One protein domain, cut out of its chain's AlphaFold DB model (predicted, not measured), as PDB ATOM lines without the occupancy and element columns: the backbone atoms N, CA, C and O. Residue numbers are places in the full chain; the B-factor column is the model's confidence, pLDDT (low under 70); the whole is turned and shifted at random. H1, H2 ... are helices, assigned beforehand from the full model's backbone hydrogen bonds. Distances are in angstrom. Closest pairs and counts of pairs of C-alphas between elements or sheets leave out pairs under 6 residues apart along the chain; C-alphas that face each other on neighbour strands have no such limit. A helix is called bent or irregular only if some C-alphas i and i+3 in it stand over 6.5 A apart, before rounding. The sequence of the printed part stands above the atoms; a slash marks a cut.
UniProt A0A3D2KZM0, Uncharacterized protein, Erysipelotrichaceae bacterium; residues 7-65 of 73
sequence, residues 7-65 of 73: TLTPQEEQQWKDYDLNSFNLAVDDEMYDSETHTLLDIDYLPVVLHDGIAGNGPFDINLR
ATOM      1  N   THR A   7     150.960 272.359 144.922       86.94
ATOM      2  CA  THR A   7     152.329 272.878 145.016       86.94
ATOM      3  C   THR A   7     152.278 274.391 144.850       86.94
ATOM      4  O   THR A   7     151.594 274.853 143.956       86.94
ATOM      5  N   LEU A   8     152.962 275.185 145.658       84.00
ATOM      6  CA  LEU A   8     153.116 276.635 145.537       84.00
ATOM      7  C   LEU A   8     154.533 276.923 145.024       84.00
ATOM      8  O   LEU A   8     155.482 276.222 145.363       84.00
ATOM      9  N   THR A   9     154.700 277.936 144.176       84.81
ATOM     10  CA  THR A   9     156.035 278.413 143.812       84.81
ATOM     11  C   THR A   9     156.586 279.222 144.982       84.81
ATOM     12  O   THR A   9     155.808 279.743 145.786       84.81
ATOM     13  N   PRO A  10     157.909 279.437 145.057       85.88
ATOM     14  CA  PRO A  10     158.489 280.315 146.072       85.88
ATOM     15  C   PRO A  10     157.866 281.720 146.080       85.88
ATOM     16  O   PRO A  10     157.756 282.347 147.128       85.88
ATOM     17  N   GLN A  11     157.427 282.215 144.916       84.00
ATOM     18  CA  GLN A  11     156.754 283.506 144.813       84.00
ATOM     19  C   GLN A  11     155.344 283.472 145.417       84.00
ATOM     20  O   GLN A  11     154.992 284.387 146.153       84.00
ATOM     21  N   GLU A  12     154.550 282.437 145.138       84.62
ATOM     22  CA  GLU A  12     153.206 282.267 145.714       84.62
ATOM     23  C   GLU A  12     153.277 282.046 147.229       84.62
ATOM     24  O   GLU A  12     152.541 282.677 147.982       84.62
ATOM     25  N   GLU A  13     154.231 281.240 147.698       88.44
ATOM     26  CA  GLU A  13     154.501 281.073 149.127       88.44
ATOM     27  C   GLU A  13     154.840 282.421 149.788       88.44
ATOM     28  O   GLU A  13     154.283 282.777 150.826       88.44
ATOM     29  N   GLN A  14     155.717 283.215 149.166       88.81
ATOM     30  CA  GLN A  14     156.093 284.528 149.685       88.81
ATOM     31  C   GLN A  14     154.919 285.517 149.672       88.81
ATOM     32  O   GLN A  14     154.779 286.298 150.608       88.81
ATOM     33  N   GLN A  15     154.075 285.482 148.641       87.00
ATOM     34  CA  GLN A  15     152.857 286.288 148.550       87.00
ATOM     35  C   GLN A  15     151.844 285.896 149.629       87.00
ATOM     36  O   GLN A  15     151.240 286.776 150.234       87.00
ATOM     37  N   TRP A  16     151.692 284.603 149.919       89.56
ATOM     38  CA  TRP A  16     150.854 284.147 151.024       89.56
ATOM     39  C   TRP A  16     151.385 284.648 152.368       89.56
ATOM     40  O   TRP A  16     150.633 285.248 153.132       89.56
ATOM     41  N   LYS A  17     152.691 284.497 152.622       90.69
ATOM     42  CA  LYS A  17     153.346 285.012 153.834       90.69
ATOM     43  C   LYS A  17     153.191 286.526 153.995       90.69
ATOM     44  O   LYS A  17     153.010 286.994 155.113       90.69
ATOM     45  N   ASP A  18     153.291 287.283 152.903       90.44
ATOM     46  CA  ASP A  18     153.145 288.744 152.909       90.44
ATOM     47  C   ASP A  18     151.689 289.172 153.146       90.44
ATOM     48  O   ASP A  18     151.431 290.108 153.901       90.44
ATOM     49  N   TYR A  19     150.738 288.447 152.550       90.00
ATOM     50  CA  TYR A  19     149.316 288.747 152.665       90.00
ATOM     51  C   TYR A  19     148.752 288.378 154.040       90.00
ATOM     52  O   TYR A  19     148.085 289.193 154.674       90.00
ATOM     53  N   ASP A  20     149.005 287.151 154.500       91.12
ATOM     54  CA  ASP A  20     148.510 286.655 155.780       91.12
ATOM     55  C   ASP A  20     149.452 285.586 156.359       91.12
ATOM     56  O   ASP A  20     149.238 284.377 156.254       91.12
ATOM     57  N   LEU A  21     150.519 286.050 157.016       92.56
ATOM     58  CA  LEU A  21     151.500 285.191 157.685       92.56
ATOM     59  C   LEU A  21     150.869 284.252 158.727       92.56
ATOM     60  O   LEU A  21     151.393 283.171 158.985       92.56
ATOM     61  N   ASN A  22     149.763 284.665 159.352       94.06
ATOM     62  CA  ASN A  22     149.102 283.872 160.381       94.06
ATOM     63  C   ASN A  22     148.480 282.602 159.787       94.06
ATOM     64  O   ASN A  22     148.710 281.516 160.306       94.06
ATOM     65  N   SER A  23     147.754 282.727 158.679       92.38
ATOM     66  CA  SER A  23     147.173 281.600 157.950       92.38
ATOM     67  C   SER A  23     148.238 280.667 157.367       92.38
ATOM     68  O   SER A  23     148.086 279.453 157.465       92.38
ATOM     69  N   PHE A  24     149.363 281.211 156.882       92.62
ATOM     70  CA  PHE A  24     150.521 280.406 156.477       92.62
ATOM     71  C   PHE A  24     151.065 279.571 157.644       92.62
ATOM     72  O   PHE A  24     151.239 278.361 157.520       92.62
ATOM     73  N   ASN A  25     151.306 280.198 158.798       94.06
ATOM     74  CA  ASN A  25     151.819 279.488 159.970       94.06
ATOM     75  C   ASN A  25     150.829 278.441 160.494       94.06
ATOM     76  O   ASN A  25     151.264 277.377 160.912       94.06
ATOM     77  N   LEU A  26     149.523 278.723 160.450       94.94
ATOM     78  CA  LEU A  26     148.489 277.753 160.815       94.94
ATOM     79  C   LEU A  26     148.502 276.539 159.886       94.94
ATOM     80  O   LEU A  26     148.416 275.420 160.369       94.94
ATOM     81  N   ALA A  27     148.667 276.742 158.578       92.56
ATOM     82  CA  ALA A  27     148.758 275.632 157.636       92.56
ATOM     83  C   ALA A  27     150.002 274.768 157.877       92.56
ATOM     84  O   ALA A  27     149.942 273.553 157.740       92.56
ATOM     85  N   VAL A  28     151.129 275.385 158.242       92.88
ATOM     86  CA  VAL A  28     152.350 274.656 158.620       92.88
ATOM     87  C   VAL A  28     152.148 273.876 159.923       92.88
ATOM     88  O   VAL A  28     152.536 272.715 159.994       92.88
ATOM     89  N   ASP A  29     151.560 274.505 160.944       94.25
ATOM     90  CA  ASP A  29     151.324 273.898 162.264       94.25
ATOM     91  C   ASP A  29     150.335 272.725 162.193       94.25
ATOM     92  O   ASP A  29     150.550 271.701 162.837       94.25
ATOM     93  N   ASP A  30     149.303 272.848 161.354       94.12
ATOM     94  CA  ASP A  30     148.284 271.817 161.124       94.12
ATOM     95  C   ASP A  30     148.721 270.758 160.091       94.12
ATOM     96  O   ASP A  30     147.925 269.915 159.692       94.12
ATOM     97  N   GLU A  31     149.979 270.796 159.629       91.50
ATOM     98  CA  GLU A  31     150.537 269.886 158.611       91.50
ATOM     99  C   GLU A  31     149.784 269.920 157.262       91.50
ATOM    100  O   GLU A  31     149.883 269.010 156.439       91.50
ATOM    101  N   MET A  32     149.049 271.003 157.007       93.19
ATOM    102  CA  MET A  32     148.325 271.258 155.760       93.19
ATOM    103  C   MET A  32     149.216 271.904 154.704       93.19
ATOM    104  O   MET A  32     148.889 271.861 153.521       93.19
ATOM    105  N   TYR A  33     150.353 272.474 155.098       92.06
ATOM    106  CA  TYR A  33     151.386 272.948 154.192       92.06
ATOM    107  C   TYR A  33     152.679 272.156 154.374       92.06
ATOM    108  O   TYR A  33     153.352 272.259 155.398       92.06
ATOM    109  N   ASP A  34     153.061 271.412 153.341       90.50
ATOM    110  CA  ASP A  34     154.332 270.709 153.289       90.50
ATOM    111  C   ASP A  34     155.417 271.639 152.733       90.50
ATOM    112  O   ASP A  34     155.454 271.942 151.541       90.50
ATOM    113  N   SER A  35     156.314 272.109 153.601       86.31
ATOM    114  CA  SER A  35     157.389 273.028 153.205       86.31
ATOM    115  C   SER A  35     158.515 272.372 152.403       86.31
ATOM    116  O   SER A  35     159.316 273.082 151.805       86.31
ATOM    117  N   GLU A  36     158.628 271.040 152.416       88.06
ATOM    118  CA  GLU A  36     159.674 270.319 151.674       88.06
ATOM    119  C   GLU A  36     159.344 270.262 150.176       88.06
ATOM    120  O   GLU A  36     160.200 270.473 149.317       88.06
ATOM    121  N   THR A  37     158.073 270.030 149.866       88.56
ATOM    122  CA  THR A  37     157.506 269.968 148.515       88.56
ATOM    123  C   THR A  37     156.781 271.254 148.122       88.56
ATOM    124  O   THR A  37     156.287 271.358 147.001       88.56
ATOM    125  N   HIS A  38     156.719 272.229 149.031       88.38
ATOM    126  CA  HIS A  38     155.937 273.458 148.930       88.38
ATOM    127  C   HIS A  38     154.453 273.210 148.624       88.38
ATOM    128  O   HIS A  38     153.831 273.999 147.918       88.38
ATOM    129  N   THR A  39     153.867 272.120 149.117       88.88
ATOM    130  CA  THR A  39     152.513 271.687 148.744       88.88
ATOM    131  C   THR A  39     151.489 272.042 149.808       88.88
ATOM    132  O   THR A  39     151.583 271.599 150.945       88.88
ATOM    133  N   LEU A  40     150.462 272.794 149.416       89.12
ATOM    134  CA  LEU A  40     149.281 273.050 150.227       89.12
ATOM    135  C   LEU A  40     148.241 271.947 150.003       89.12
ATOM    136  O   LEU A  40     147.706 271.804 148.907       89.12
ATOM    137  N   LEU A  41     147.965 271.159 151.033       89.31
ATOM    138  CA  LEU A  41     147.021 270.044 151.010       89.31
ATOM    139  C   LEU A  41     145.571 270.497 151.173       89.31
ATOM    140  O   LEU A  41     144.673 269.860 150.626       89.31
ATOM    141  N   ASP A  42     145.360 271.596 151.893       88.62
ATOM    142  CA  ASP A  42     144.039 272.138 152.171       88.62
ATOM    143  C   ASP A  42     143.987 273.614 151.786       88.62
ATOM    144  O   ASP A  42     144.715 274.455 152.323       88.62
ATOM    145  N   ILE A  43     143.157 273.918 150.788       84.94
ATOM    146  CA  ILE A  43     143.108 275.268 150.253       84.94
ATOM    147  C   ILE A  43     142.484 276.224 151.250       84.94
ATOM    148  O   ILE A  43     142.894 277.367 151.220       84.94
ATOM    149  N   ASP A  44     141.583 275.817 152.147       86.50
ATOM    150  CA  ASP A  44     140.838 276.727 153.028       86.50
ATOM    151  C   ASP A  44     141.746 277.571 153.943       86.50
ATOM    152  O   ASP A  44     141.344 278.644 154.399       86.50
ATOM    153  N   TYR A  45     142.995 277.145 154.147       88.69
ATOM    154  CA  TYR A  45     144.034 277.922 154.829       88.69
ATOM    155  C   TYR A  45     144.556 279.112 154.023       88.69
ATOM    156  O   TYR A  45     145.075 280.076 154.583       88.69
ATOM    157  N   LEU A  46     144.454 279.065 152.705       86.44
ATOM    158  CA  LEU A  46     144.852 280.155 151.838       86.44
ATOM    159  C   LEU A  46     143.761 281.251 151.853       86.44
ATOM    160  O   LEU A  46     142.568 280.960 151.825       86.44
ATOM    161  N   PRO A  47     144.122 282.539 151.881       85.06
ATOM    162  CA  PRO A  47     143.158 283.623 151.730       85.06
ATOM    163  C   PRO A  47     142.361 283.523 150.419       85.06
ATOM    164  O   PRO A  47     142.936 283.279 149.360       85.06
ATOM    165  N   VAL A  48     141.056 283.823 150.457       82.75
ATOM    166  CA  VAL A  48     140.148 283.718 149.289       82.75
ATOM    167  C   VAL A  48     140.621 284.490 148.051       82.75
ATOM    168  O   VAL A  48     140.406 284.068 146.920       82.75
ATOM    169  N   VAL A  49     141.317 285.614 148.243       78.81
ATOM    170  CA  VAL A  49     141.894 286.383 147.130       78.81
ATOM    171  C   VAL A  49     142.999 285.607 146.406       78.81
ATOM    172  O   VAL A  49     143.163 285.756 145.201       78.81
ATOM    173  N   LEU A  50     143.739 284.764 147.127       78.12
ATOM    174  CA  LEU A  50     144.773 283.898 146.574       78.12
ATOM    175  C   LEU A  50     144.159 282.594 146.027       78.12
ATOM    176  O   LEU A  50     144.664 282.077 145.031       78.12
ATOM    177  N   HIS A  51     143.031 282.113 146.589       77.06
ATOM    178  CA  HIS A  51     142.239 281.004 146.007       77.06
ATOM    179  C   HIS A  51     141.809 281.304 144.587       77.06
ATOM    180  O   HIS A  51     141.907 280.457 143.709       77.06
ATOM    181  N   ASP A  52     141.326 282.519 144.362       70.00
ATOM    182  CA  ASP A  52     140.864 282.939 143.046       70.00
ATOM    183  C   ASP A  52     142.022 282.966 142.032       70.00
ATOM    184  O   ASP A  52     141.840 282.680 140.851       70.00
ATOM    185  N   GLY A  53     143.252 283.184 142.515       65.69
ATOM    186  CA  GLY A  53     144.477 282.962 141.751       65.69
ATOM    187  C   GLY A  53     144.602 281.522 141.277       65.69
ATOM    188  O   GLY A  53     144.719 281.285 140.078       65.69
ATOM    189  N   ILE A  54     144.453 280.552 142.177       65.38
ATOM    190  CA  ILE A  54     144.437 279.123 141.826       65.38
ATOM    191  C   ILE A  54     143.353 278.815 140.767       65.38
ATOM    192  O   ILE A  54     143.514 277.921 139.949       65.38
ATOM    193  N   ALA A  55     142.260 279.571 140.689       65.19
ATOM    194  CA  ALA A  55     141.276 279.409 139.613       65.19
ATOM    195  C   ALA A  55     141.627 280.148 138.297       65.19
ATOM    196  O   ALA A  55     140.924 279.989 137.301       65.19
ATOM    197  N   GLY A  56     142.709 280.932 138.263       62.16
ATOM    198  CA  GLY A  56     143.155 281.745 137.124       62.16
ATOM    199  C   GLY A  56     142.654 283.184 137.101       62.16
ATOM    200  O   GLY A  56     142.868 283.876 136.110       62.16
ATOM    201  N   ASN A  57     141.985 283.639 138.160       61.66
ATOM    202  CA  ASN A  57     141.368 284.963 138.226       61.66
ATOM    203  C   ASN A  57     142.004 285.900 139.277       61.66
ATOM    204  O   ASN A  57     141.635 287.073 139.358       61.66
ATOM    205  N   GLY A  58     143.000 285.423 140.024       62.06
ATOM    206  CA  GLY A  58     143.707 286.173 141.066       62.06
ATOM    207  C   GLY A  58     145.238 286.197 140.901       62.06
ATOM    208  O   GLY A  58     145.767 285.842 139.853       62.06
ATOM    209  N   PRO A  59     145.985 286.627 141.934       62.56
ATOM    210  CA  PRO A  59     147.425 286.887 141.848       62.56
ATOM    211  C   PRO A  59     148.296 285.622 141.753       62.56
ATOM    212  O   PRO A  59     149.446 285.713 141.326       62.56
ATOM    213  N   PHE A  60     147.779 284.454 142.149       69.25
ATOM    214  CA  PHE A  60     148.444 283.162 141.943       69.25
ATOM    215  C   PHE A  60     148.106 282.651 140.554       69.25
ATOM    216  O   PHE A  60     147.222 281.830 140.431       69.25
ATOM    217  N   ASP A  61     148.732 283.131 139.488       63.94
ATOM    218  CA  ASP A  61     148.389 282.619 138.158       63.94
ATOM    219  C   ASP A  61     148.913 281.180 137.973       63.94
ATOM    220  O   ASP A  61     150.008 280.943 137.457       63.94
ATOM    221  N   ILE A  62     148.138 280.191 138.432       60.84
ATOM    222  CA  ILE A  62     148.527 278.786 138.303       60.84
ATOM    223  C   ILE A  62     148.358 278.269 136.873       60.84
ATOM    224  O   ILE A  62     148.912 277.227 136.537       60.84
ATOM    225  N   ASN A  63     147.594 278.980 136.035       54.72
ATOM    226  CA  ASN A  63     147.384 278.628 134.633       54.72
ATOM    227  C   ASN A  63     148.628 278.927 133.789       54.72
ATOM    228  O   ASN A  63     148.846 278.290 132.761       54.72
ATOM    229  N   LEU A  64     149.470 279.858 134.240       52.28
ATOM    230  CA  LEU A  64     150.791 280.126 133.677       52.28
ATOM    231  C   LEU A  64     151.877 279.182 134.187       52.28
ATOM    232  O   LEU A  64     153.017 279.241 133.712       52.28
ATOM    233  N   ARG A  65     151.563 278.294 135.134       60.38
ATOM    234  CA  ARG A  65     152.524 277.274 135.523       60.38
ATOM    235  C   ARG A  65     152.661 276.288 134.378       60.38
ATOM    236  O   ARG A  65     151.644 275.809 133.872       60.38
TER     237      ARG A  65
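What this domain is: This is residues 7 to 65 of the 73 residues of an uncharacterized protein of Erysipelotrichaceae bacterium (UniProt A0A3D2KZM0). A bent helix, H1, makes a corner of two arms, H1a and H1b; the short helix H2 lies alongside H1a at some distance, and the long stretch 30 to 47, with a small antiparallel pairing of residues 33 to 34 with 39 to 40, leads from H1b to H2. The printed part has 59 residues, 27 of them, under half, in the two named helices, H1 then H2: all helix, no named strand. It is compact, with a radius of gyration of the C-alphas of 10.3 A, and spans 28 by 20 by 17 A.

How they stand to each other: H1, residues 10 to 29, was assigned as one helix by its hydrogen bonds but is bent, with C-alphas 19 and 22 9.1 A apart; its arms are H1a, residues 10 to 19, and H1b, residues 22 to 29. They are close but not clearly touching, at a steep tilt of 55 degrees, opposite ways; their closest C-alphas, Lys 17 and Phe 24, are 6.0 A apart. H2, residues 48 to 54, is close to H1a but not clearly touching, at a shallow tilt of 13 degrees, opposite ways; the closest C-alphas, Trp 16 and Leu 50, are 7.5 A apart. H1b and H2 are apart. Each O i to N i+4 pair is within hydrogen-bond range in H1a and H1b, and 2 of 3 in H2.

Where its parts are: H1a measures 14.1 A from C-alpha 10 at (158.489, 280.315, 146.072), H1b 10.4 A, and H2 9.8 A to C-alpha 54 at (144.437, 279.123, 141.826).

The domain as a whole: The C-alphas farthest apart, Asp 29 and Leu 64, are 29.3 A apart. The printed part has no cut; the link from H1 to H2 is long, 18 residues. Residues 53 to 65 have pLDDT under 70.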